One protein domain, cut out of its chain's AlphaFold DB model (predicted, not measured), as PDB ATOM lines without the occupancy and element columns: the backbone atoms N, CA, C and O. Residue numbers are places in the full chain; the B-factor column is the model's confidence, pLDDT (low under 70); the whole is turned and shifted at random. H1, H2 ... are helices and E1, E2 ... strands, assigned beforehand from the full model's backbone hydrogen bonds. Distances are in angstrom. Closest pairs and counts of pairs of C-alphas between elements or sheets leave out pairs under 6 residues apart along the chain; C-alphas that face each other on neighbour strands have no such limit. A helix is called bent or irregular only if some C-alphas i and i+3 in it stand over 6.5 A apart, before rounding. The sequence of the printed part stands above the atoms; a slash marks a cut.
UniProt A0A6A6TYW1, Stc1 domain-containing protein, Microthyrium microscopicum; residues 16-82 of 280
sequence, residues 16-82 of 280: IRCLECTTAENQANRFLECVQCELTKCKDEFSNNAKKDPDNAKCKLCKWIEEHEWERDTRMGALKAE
ATOM      1  N   ILE A  16     112.456  99.981 110.865       64.56
ATOM      2  CA  ILE A  16     112.204  99.587 112.249       64.56
ATOM      3  C   ILE A  16     113.332 100.217 113.068       64.56
ATOM      4  O   ILE A  16     114.463  99.734 113.055       64.56
ATOM      5  N   ARG A  17     113.049 101.354 113.710       68.12
ATOM      6  CA  ARG A  17     113.971 101.988 114.657       68.12
ATOM      7  C   ARG A  17     113.805 101.327 116.018       68.12
ATOM      8  O   ARG A  17     112.698 100.951 116.399       68.12
ATOM      9  N   CYS A  18     114.908 101.178 116.745       68.19
ATOM     10  CA  CYS A  18     114.853 100.649 118.100       68.19
ATOM     11  C   CYS A  18     114.033 101.597 118.995       68.19
ATOM     12  O   CYS A  18     114.036 102.814 118.778       68.19
ATOM     13  N   LEU A  19     113.303 101.058 119.975       68.19
ATOM     14  CA  LEU A  19     112.430 101.861 120.841       68.19
ATOM     15  C   LEU A  19     113.230 102.957 121.567       68.19
ATOM     16  O   LEU A  19     112.793 104.102 121.606       68.19
ATOM     17  N   GLU A  20     114.438 102.627 122.028       68.56
ATOM     18  CA  GLU A  20     115.369 103.554 122.691       68.56
ATOM     19  C   GLU A  20     115.921 104.633 121.746       68.56
ATOM     20  O   GLU A  20     116.059 105.796 122.111       68.56
ATOM     21  N   CYS A  21     116.166 104.275 120.489       66.50
ATOM     22  CA  CYS A  21     116.614 105.184 119.439       66.50
ATOM     23  C   CYS A  21     115.506 106.193 119.119       66.50
ATOM     24  O   CYS A  21     115.746 107.385 118.951       66.50
ATOM     25  N   THR A  22     114.265 105.702 119.100       66.69
ATOM     26  CA  THR A  22     113.073 106.502 118.833       66.69
ATOM     27  C   THR A  22     112.771 107.440 120.003       66.69
ATOM     28  O   THR A  22     112.368 108.577 119.783       66.69
ATOM     29  N   THR A  23     112.970 107.015 121.255       68.62
ATOM     30  CA  THR A  23     112.779 107.884 122.427       68.62
ATOM     31  C   THR A  23     113.885 108.924 122.556       68.62
ATOM     32  O   THR A  23     113.561 110.079 122.822       68.62
ATOM     33  N   ALA A  24     115.145 108.569 122.298       66.25
ATOM     34  CA  ALA A  24     116.262 109.511 122.302       66.25
ATOM     35  C   ALA A  24     116.120 110.575 121.200       66.25
ATOM     36  O   ALA A  24     116.225 111.767 121.482       66.25
ATOM     37  N   GLU A  25     115.772 110.183 119.969       68.81
ATOM     38  CA  GLU A  25     115.486 111.137 118.887       68.81
ATOM     39  C   GLU A  25     114.251 111.997 119.180       68.81
ATOM     40  O   GLU A  25     114.225 113.182 118.846       68.81
ATOM     41  N   ASN A  26     113.222 111.435 119.824       72.00
ATOM     42  CA  ASN A  26     112.044 112.199 120.228       72.00
ATOM     43  C   ASN A  26     112.342 113.173 121.374       72.00
ATOM     44  O   ASN A  26     111.729 114.235 121.427       72.00
ATOM     45  N   GLN A  27     113.265 112.840 122.276       71.88
ATOM     46  CA  GLN A  27     113.715 113.746 123.331       71.88
ATOM     47  C   GLN A  27     114.601 114.852 122.761       71.88
ATOM     48  O   GLN A  27     114.323 116.020 123.015       71.88
ATOM     49  N   ALA A  28     115.569 114.520 121.902       72.38
ATOM     50  CA  ALA A  28     116.379 115.511 121.190       72.38
ATOM     51  C   ALA A  28     115.505 116.463 120.353       72.38
ATOM     52  O   ALA A  28     115.750 117.662 120.296       72.38
ATOM     53  N   ASN A  29     114.402 115.964 119.784       80.62
ATOM     54  CA  ASN A  29     113.434 116.785 119.061       80.62
ATOM     55  C   ASN A  29     112.462 117.584 119.937       80.62
ATOM     56  O   ASN A  29     111.642 118.308 119.371       80.62
ATOM     57  N   ARG A  30     112.494 117.483 121.268       88.12
ATOM     58  CA  ARG A  30     111.607 118.258 122.159       88.12
ATOM     59  C   ARG A  30     112.255 119.501 122.733       88.12
ATOM     60  O   ARG A  30     111.527 120.414 123.121       88.12
ATOM     61  N   PHE A  31     113.577 119.543 122.751       92.75
ATOM     62  CA  PHE A  31     114.329 120.661 123.290       92.75
ATOM     63  C   PHE A  31     114.971 121.472 122.169       92.75
ATOM     64  O   PHE A  31     115.164 120.987 121.055       92.75
ATOM     65  N   LEU A  32     115.205 122.744 122.454       94.94
ATOM     66  CA  LEU A  32     115.854 123.684 121.561       94.94
ATOM     67  C   LEU A  32     116.669 124.651 122.418       94.94
ATOM     68  O   LEU A  32     116.207 125.071 123.483       94.94
ATOM     69  N   GLU A  33     117.868 124.983 121.969       96.62
ATOM     70  CA  GLU A  33     118.726 125.951 122.642       96.62
ATOM     71  C   GLU A  33     118.372 127.365 122.177       96.62
ATOM     72  O   GLU A  33     118.136 127.609 120.996       96.62
ATOM     73  N   CYS A  34     118.244 128.292 123.124       97.56
ATOM     74  CA  CYS A  34     117.959 129.685 122.811       97.56
ATOM     75  C   CYS A  34     119.261 130.448 122.587       97.56
ATOM     76  O   CYS A  34     119.998 130.660 123.541       97.56
ATOM     77  N   VAL A  35     119.486 130.971 121.383       97.69
ATOM     78  CA  VAL A  35     120.726 131.692 121.026       97.69
ATOM     79  C   VAL A  35     120.976 132.930 121.898       97.69
ATOM     80  O   VAL A  35     122.113 133.299 122.144       97.69
ATOM     81  N   GLN A  36     119.917 133.574 122.399       96.56
ATOM     82  CA  GLN A  36     120.045 134.806 123.191       96.56
ATOM     83  C   GLN A  36     120.447 134.565 124.654       96.56
ATOM     84  O   GLN A  36     121.019 135.448 125.281       96.56
ATOM     85  N   CYS A  37     120.065 133.425 125.234       96.88
ATOM     86  CA  CYS A  37     120.300 133.151 126.656       96.88
ATOM     87  C   CYS A  37     121.031 131.835 126.914       96.88
ATOM     88  O   CYS A  37     121.216 131.488 128.073       96.88
ATOM     89  N   GLU A  38     121.395 131.105 125.857       96.94
ATOM     90  CA  GLU A  38     122.140 129.837 125.883       96.94
ATOM     91  C   GLU A  38     121.470 128.752 126.748       96.94
ATOM     92  O   GLU A  38     122.083 127.790 127.203       96.94
ATOM     93  N   LEU A  39     120.159 128.888 126.988       96.44
ATOM     94  CA  LEU A  39     119.379 127.920 127.751       96.44
ATOM     95  C   LEU A  39     118.658 126.953 126.819       96.44
ATOM     96  O   LEU A  39     117.888 127.355 125.939       96.44
ATOM     97  N   THR A  40     118.835 125.662 127.092       95.88
ATOM     98  CA  THR A  40     118.040 124.594 126.485       95.88
ATOM     99  C   THR A  40     116.642 124.585 127.098       95.88
ATOM    100  O   THR A  40     116.471 124.384 128.299       95.88
ATOM    101  N   LYS A  41     115.625 124.809 126.269       95.62
ATOM    102  CA  LYS A  41     114.219 124.926 126.675       95.62
ATOM    103  C   LYS A  41     113.337 123.997 125.852       95.62
ATOM    104  O   LYS A  41     113.704 123.555 124.764       95.62
ATOM    105  N   CYS A  42     112.142 123.704 126.355       95.12
ATOM    106  CA  CYS A  42     111.140 122.958 125.594       95.12
ATOM    107  C   CYS A  42     110.741 123.738 124.334       95.12
ATOM    108  O   CYS A  42     110.535 124.949 124.397       95.12
ATOM    109  N   LYS A  43     110.525 123.054 123.202       94.88
ATOM    110  CA  LYS A  43     110.061 123.673 121.943       94.88
ATOM    111  C   LYS A  43     108.774 124.492 122.111       94.88
ATOM    112  O   LYS A  43     108.528 125.402 121.323       94.88
ATOM    113  N   ASP A  44     107.956 124.218 123.123       94.62
ATOM    114  CA  ASP A  44     106.743 124.989 123.424       94.62
ATOM    115  C   ASP A  44     107.031 126.415 123.919       94.62
ATOM    116  O   ASP A  44     106.196 127.310 123.750       94.62
ATOM    117  N   GLU A  45     108.233 126.664 124.436       96.19
ATOM    118  CA  GLU A  45     108.725 127.998 124.789       96.19
ATOM    119  C   GLU A  45     109.252 128.785 123.584       96.19
ATOM    120  O   GLU A  45     109.625 129.947 123.728       96.19
ATOM    121  N   PHE A  46     109.242 128.201 122.385       97.12
ATOM    122  CA  PHE A  46     109.683 128.847 121.151       97.12
ATOM    123  C   PHE A  46     108.503 129.150 120.228       97.12
ATOM    124  O   PHE A  46     107.457 128.493 120.243       97.12
ATOM    125  N   SER A  47     108.658 130.188 119.407       95.62
ATOM    126  CA  SER A  47     107.685 130.509 118.361       95.62
ATOM    127  C   SER A  47     107.732 129.481 117.223       95.62
ATOM    128  O   SER A  47     108.745 128.820 117.006       95.62
ATOM    129  N   ASN A  48     106.657 129.372 116.435       95.00
ATOM    130  CA  ASN A  48     106.634 128.469 115.275       95.00
ATOM    131  C   ASN A  48     107.696 128.812 114.218       95.00
ATOM    132  O   ASN A  48     108.108 127.926 113.476       95.00
ATOM    133  N   ASN A  49     108.149 130.068 114.156       93.38
ATOM    134  CA  ASN A  49     109.237 130.475 113.267       93.38
ATOM    135  C   ASN A  49     110.593 130.003 113.801       93.38
ATOM    136  O   ASN A  49     111.361 129.427 113.044       93.38
ATOM    137  N   ALA A  50     110.833 130.133 115.109       94.19
ATOM    138  CA  ALA A  50     112.046 129.623 115.754       94.19
ATOM    139  C   ALA A  50     112.164 128.088 115.668       94.19
ATOM    140  O   ALA A  50     113.256 127.546 115.627       94.19
ATOM    141  N   LYS A  51     111.041 127.363 115.567       93.06
ATOM    142  CA  LYS A  51     111.054 125.907 115.329       93.06
ATOM    143  C   LYS A  51     111.531 125.512 113.924       93.06
ATOM    144  O   LYS A  51     111.882 124.351 113.735       93.06
ATOM    145  N   LYS A  52     111.470 126.418 112.940       94.75
ATOM    146  CA  LYS A  52     111.908 126.159 111.555       94.75
ATOM    147  C   LYS A  52     113.405 126.384 111.366       94.75
ATOM    148  O   LYS A  52     113.979 125.756 110.485       94.75
ATOM    149  N   ASP A  53     113.988 127.264 112.172       95.31
ATOM    150  CA  ASP A  53     115.395 127.645 112.124       95.31
ATOM    151  C   ASP A  53     116.006 127.489 113.530       95.31
ATOM    152  O   ASP A  53     115.948 128.427 114.334       95.31
ATOM    153  N   PRO A  54     116.483 126.276 113.875       93.38
ATOM    154  CA  PRO A  54     117.002 125.974 115.205       93.38
ATOM    155  C   PRO A  54     118.285 126.752 115.523       93.38
ATOM    156  O   PRO A  54     118.501 127.083 116.685       93.38
ATOM    157  N   ASP A  55     119.081 127.093 114.505       95.44
ATOM    158  CA  ASP A  55     120.375 127.767 114.660       95.44
ATOM    159  C   ASP A  55     120.219 129.242 115.053       95.44
ATOM    160  O   ASP A  55     121.157 129.853 115.558       95.44
ATOM    161  N   ASN A  56     119.030 129.816 114.843       96.56
ATOM    162  CA  ASN A  56     118.722 131.214 115.151       96.56
ATOM    163  C   ASN A  56     117.500 131.362 116.074       96.56
ATOM    164  O   ASN A  56     116.781 132.370 116.074       96.56
ATOM    165  N   ALA A  57     117.212 130.321 116.852       96.94
ATOM    166  CA  ALA A  57     116.015 130.256 117.664       96.94
ATOM    167  C   ALA A  57     116.118 131.117 118.932       96.94
ATOM    168  O   ALA A  57     116.949 130.894 119.809       96.94
ATOM    169  N   LYS A  58     115.186 132.067 119.086       97.75
ATOM    170  CA  LYS A  58     114.982 132.820 120.335       97.75
ATOM    171  C   LYS A  58     113.762 132.294 121.093       97.75
ATOM    172  O   LYS A  58     112.695 132.082 120.500       97.75
ATOM    173  N   CYS A  59     113.893 132.106 122.408       97.69
ATOM    174  CA  CYS A  59     112.760 131.750 123.261       97.69
ATOM    175  C   CYS A  59     111.768 132.921 123.357       97.69
ATOM    176  O   CYS A  59     112.134 134.082 123.166       97.69
ATOM    177  N   LYS A  60     110.499 132.625 123.661       96.69
ATOM    178  CA  LYS A  60     109.422 133.625 123.756       96.69
ATOM    179  C   LYS A  60     109.758 134.767 124.716       96.69
ATOM    180  O   LYS A  60     109.420 135.902 124.414       96.69
ATOM    181  N   LEU A  61     110.438 134.472 125.827       95.88
ATOM    182  CA  LEU A  61     110.841 135.483 126.804       95.88
ATOM    183  C   LEU A  61     111.901 136.431 126.233       95.88
ATOM    184  O   LEU A  61     111.712 137.638 126.279       95.88
ATOM    185  N   CYS A  62     112.978 135.904 125.645       96.00
ATOM    186  CA  CYS A  62     114.014 136.727 125.013       96.00
ATOM    187  C   CYS A  62     113.451 137.572 123.870       96.00
ATOM    188  O   CYS A  62     113.809 138.735 123.733       96.00
ATOM    189  N   LYS A  63     112.533 137.001 123.086       95.06
ATOM    190  CA  LYS A  63     111.837 137.736 122.033       95.06
ATOM    191  C   LYS A  63     110.964 138.864 122.601       95.06
ATOM    192  O   LYS A  63     110.964 139.955 122.054       95.06
ATOM    193  N   TRP A  64     110.248 138.608 123.695       94.44
ATOM    194  CA  TRP A  64     109.448 139.628 124.377       94.44
ATOM    195  C   TRP A  64     110.324 140.755 124.939       94.44
ATOM    196  O   TRP A  64     109.988 141.920 124.776       94.44
ATOM    197  N   ILE A  65     111.471 140.422 125.540       93.25
ATOM    198  CA  ILE A  65     112.435 141.417 126.031       93.25
ATOM    199  C   ILE A  65     112.916 142.304 124.877       93.25
ATOM    200  O   ILE A  65     112.826 143.518 124.987       93.25
ATOM    201  N   GLU A  66     113.337 141.719 123.756       91.62
ATOM    202  CA  GLU A  66     113.785 142.463 122.568       91.62
ATOM    203  C   GLU A  66     112.681 143.375 121.995       91.62
ATOM    204  O   GLU A  66     112.936 144.522 121.635       91.62
ATOM    205  N   GLU A  67     111.433 142.896 121.954       90.69
ATOM    206  CA  GLU A  67     110.282 143.671 121.472       90.69
ATOM    207  C   GLU A  67     109.850 144.795 122.428       90.69
ATOM    208  O   GLU A  67     109.194 145.731 121.979       90.69
ATOM    209  N   HIS A  68     110.207 144.736 123.715       89.12
ATOM    210  CA  HIS A  68     109.801 145.722 124.728       89.12
ATOM    211  C   HIS A  68     110.957 146.542 125.318       89.12
ATOM    212  O   HIS A  68     110.714 147.500 126.055       89.12
ATOM    213  N   GLU A  69     112.213 146.233 124.999       83.94
ATOM    214  CA  GLU A  69     113.357 147.055 125.409       83.94
ATOM    215  C   GLU A  69     113.271 148.466 124.817       83.94
ATOM    216  O   GLU A  69     113.499 149.440 125.534       83.94
ATOM    217  N   TRP A  70     112.799 148.604 123.573       68.94
ATOM    218  CA  TRP A  70     112.603 149.924 122.969       68.94
ATOM    219  C   TRP A  70     111.524 150.752 123.690       68.94
ATOM    220  O   TRP A  70     111.649 151.975 123.791       68.94
ATOM    221  N   GLU A  71     110.477 150.116 124.232       74.06
ATOM    222  CA  GLU A  71     109.445 150.822 125.004       74.06
ATOM    223  C   GLU A  71     110.008 151.339 126.327       74.06
ATOM    224  O   GLU A  71     109.654 152.438 126.758       74.06
ATOM    225  N   ARG A  72     110.917 150.584 126.960       65.50
ATOM    226  CA  ARG A  72     111.596 151.019 128.185       65.50
ATOM    227  C   ARG A  72     112.455 152.254 127.920       65.50
ATOM    228  O   ARG A  72     112.331 153.234 128.654       65.50
ATOM    229  N   ASP A  73     113.256 152.234 126.860       69.19
ATOM    230  CA  ASP A  73     114.155 153.345 126.532       69.19
ATOM    231  C   ASP A  73     113.385 154.597 126.104       69.19
ATOM    232  O   ASP A  73     113.700 155.705 126.537       69.19
ATOM    233  N   THR A  74     112.307 154.431 125.336       70.81
ATOM    234  CA  THR A  74     111.465 155.559 124.910       70.81
ATOM    235  C   THR A  74     110.712 156.170 126.095       70.81
ATOM    236  O   THR A  74     110.623 157.394 126.215       70.81
ATOM    237  N   ARG A  75     110.211 155.340 127.021       64.06
ATOM    238  CA  ARG A  75     109.507 155.810 128.223       64.06
ATOM    239  C   ARG A  75     110.446 156.508 129.212       64.06
ATOM    240  O   ARG A  75     110.067 157.529 129.776       64.06
ATOM    241  N   MET A  76     111.665 155.999 129.399       61.00
ATOM    242  CA  MET A  76     112.672 156.639 130.255       61.00
ATOM    243  C   MET A  76     113.248 157.914 129.619       61.00
ATOM    244  O   MET A  76     113.493 158.893 130.322       61.00
ATOM    245  N   GLY A  77     113.413 157.943 128.293       61.09
ATOM    246  CA  GLY A  77     113.846 159.132 127.556       61.09
ATOM    247  C   GLY A  77     112.836 160.282 127.616       61.09
ATOM    248  O   GLY A  77     113.235 161.431 127.803       61.09
ATOM    249  N   ALA A  78     111.535 159.982 127.532       60.72
ATOM    250  CA  ALA A  78     110.473 160.985 127.643       60.72
ATOM    251  C   ALA A  78     110.441 161.655 129.031       60.72
ATOM    252  O   ALA A  78     110.396 162.879 129.119       60.72
ATOM    253  N   LEU A  79     110.570 160.871 130.107       58.97
ATOM    254  CA  LEU A  79     110.623 161.406 131.473       58.97
ATOM    255  C   LEU A  79     111.882 162.248 131.721       58.97
ATOM    256  O   LEU A  79     111.835 163.245 132.439       58.97
ATOM    257  N   LYS A  80     113.010 161.894 131.091       59.19
ATOM    258  CA  LYS A  80     114.232 162.700 131.188       59.19
ATOM    259  C   LYS A  80     114.076 164.049 130.483       59.19
ATOM    260  O   LYS A  80     114.593 165.032 130.992       59.19
ATOM    261  N   ALA A  81     113.351 164.124 129.364       59.00
ATOM    262  CA  ALA A  81     113.130 165.376 128.636       59.00
ATOM    263  C   ALA A  81     112.225 166.377 129.385       59.00
ATOM    264  O   ALA A  81     112.415 167.584 129.239       59.00
ATOM    265  N   GLU A  82     111.289 165.910 130.216       55.50
ATOM    266  CA  GLU A  82     110.451 166.788 131.056       55.50
ATOM    267  C   GLU A  82     111.196 167.346 132.277       55.50
ATOM    268  O   GLU A  82     110.882 168.444 132.733       55.50
TER     269      GLU A  82
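Overview. This is residues 16 to 82 of the 280 residues of the protein "Stc1 domain-containing protein" of Microthyrium microscopicum (UniProt A0A6A6TYW1). A small knot of loops around a two-strand hairpin, E1 and E2, lies in the middle of a long thin shape, and a helix sticks out from it at each end: residues 19 to 26 of H1 at one end and residues 67 to 82 of H2 at the other. These two free helical stretches make most of the length, while the body without the stretches that stand free spans 28 by 18 by 16 A. The printed part has 67 residues, with two named helices and two named strands in the order H1, E1, E2, H2; the class is mostly helix, and the sheet, E1 - E2, is antiparallel. The whole is extended, with a radius of gyration of the C-alphas of 18.1 A, and its C-alphas span 69 by 18 by 16 A, the outline of a rod.

Along the chain. E1 is residues 31 to 33, 6.9 A from first to last C-alpha, and E2 is residues 40 to 42, 7.1 A. H1, residues 19 to 28, is 14.2 A long and begins at C-alpha 19 at (112.430, 101.861, 120.841). H2, residues 60 to 82, was assigned as one helix by its hydrogen bonds but is bent: C-alphas 67 and 70 are 6.8 A apart. Its arm H2a is residues 60 to 67, 10.3 A, beginning at C-alpha 60 at (109.422, 133.625, 123.756). Its arm H2b is residues 70 to 82, 18.8 A, ending at C-alpha 82 at (110.451, 166.788, 131.056). Residues 68 and 69 belong to neither arm.

Arrangement. E1 and E2 are a hairpin of antiparallel neighbour strands, with 141 degrees between their directions. C-alphas 33 and 40 face each other at 4.1 A. N 32 and O 41 are within hydrogen-bond range at 2.9 A, as are N 41 and O 32 at 2.9 A. H1 is apart from E2, H2a and H2b. H2a is apart from E1, and H2b is apart from both strands. The arms H2a and H2b stand at a steep tilt of 37 degrees, only just steep. In H1, H2a and H2b every O i to N i+4 pair is within hydrogen-bond range.

Size, cuts and confidence. The two C-alphas farthest apart, those of Ile 16 and Glu 82, are 69.8 A apart. The printed part has no cut. The link from H1 to E1 is tight, that from E1 to E2 is short, and that from E2 to H2, residues 43 to 59, is long. The mean pLDDT of the printed part is 83.4; it is under 70 at residues 16 to 25, 70, 72 to 73 and 75 to 82.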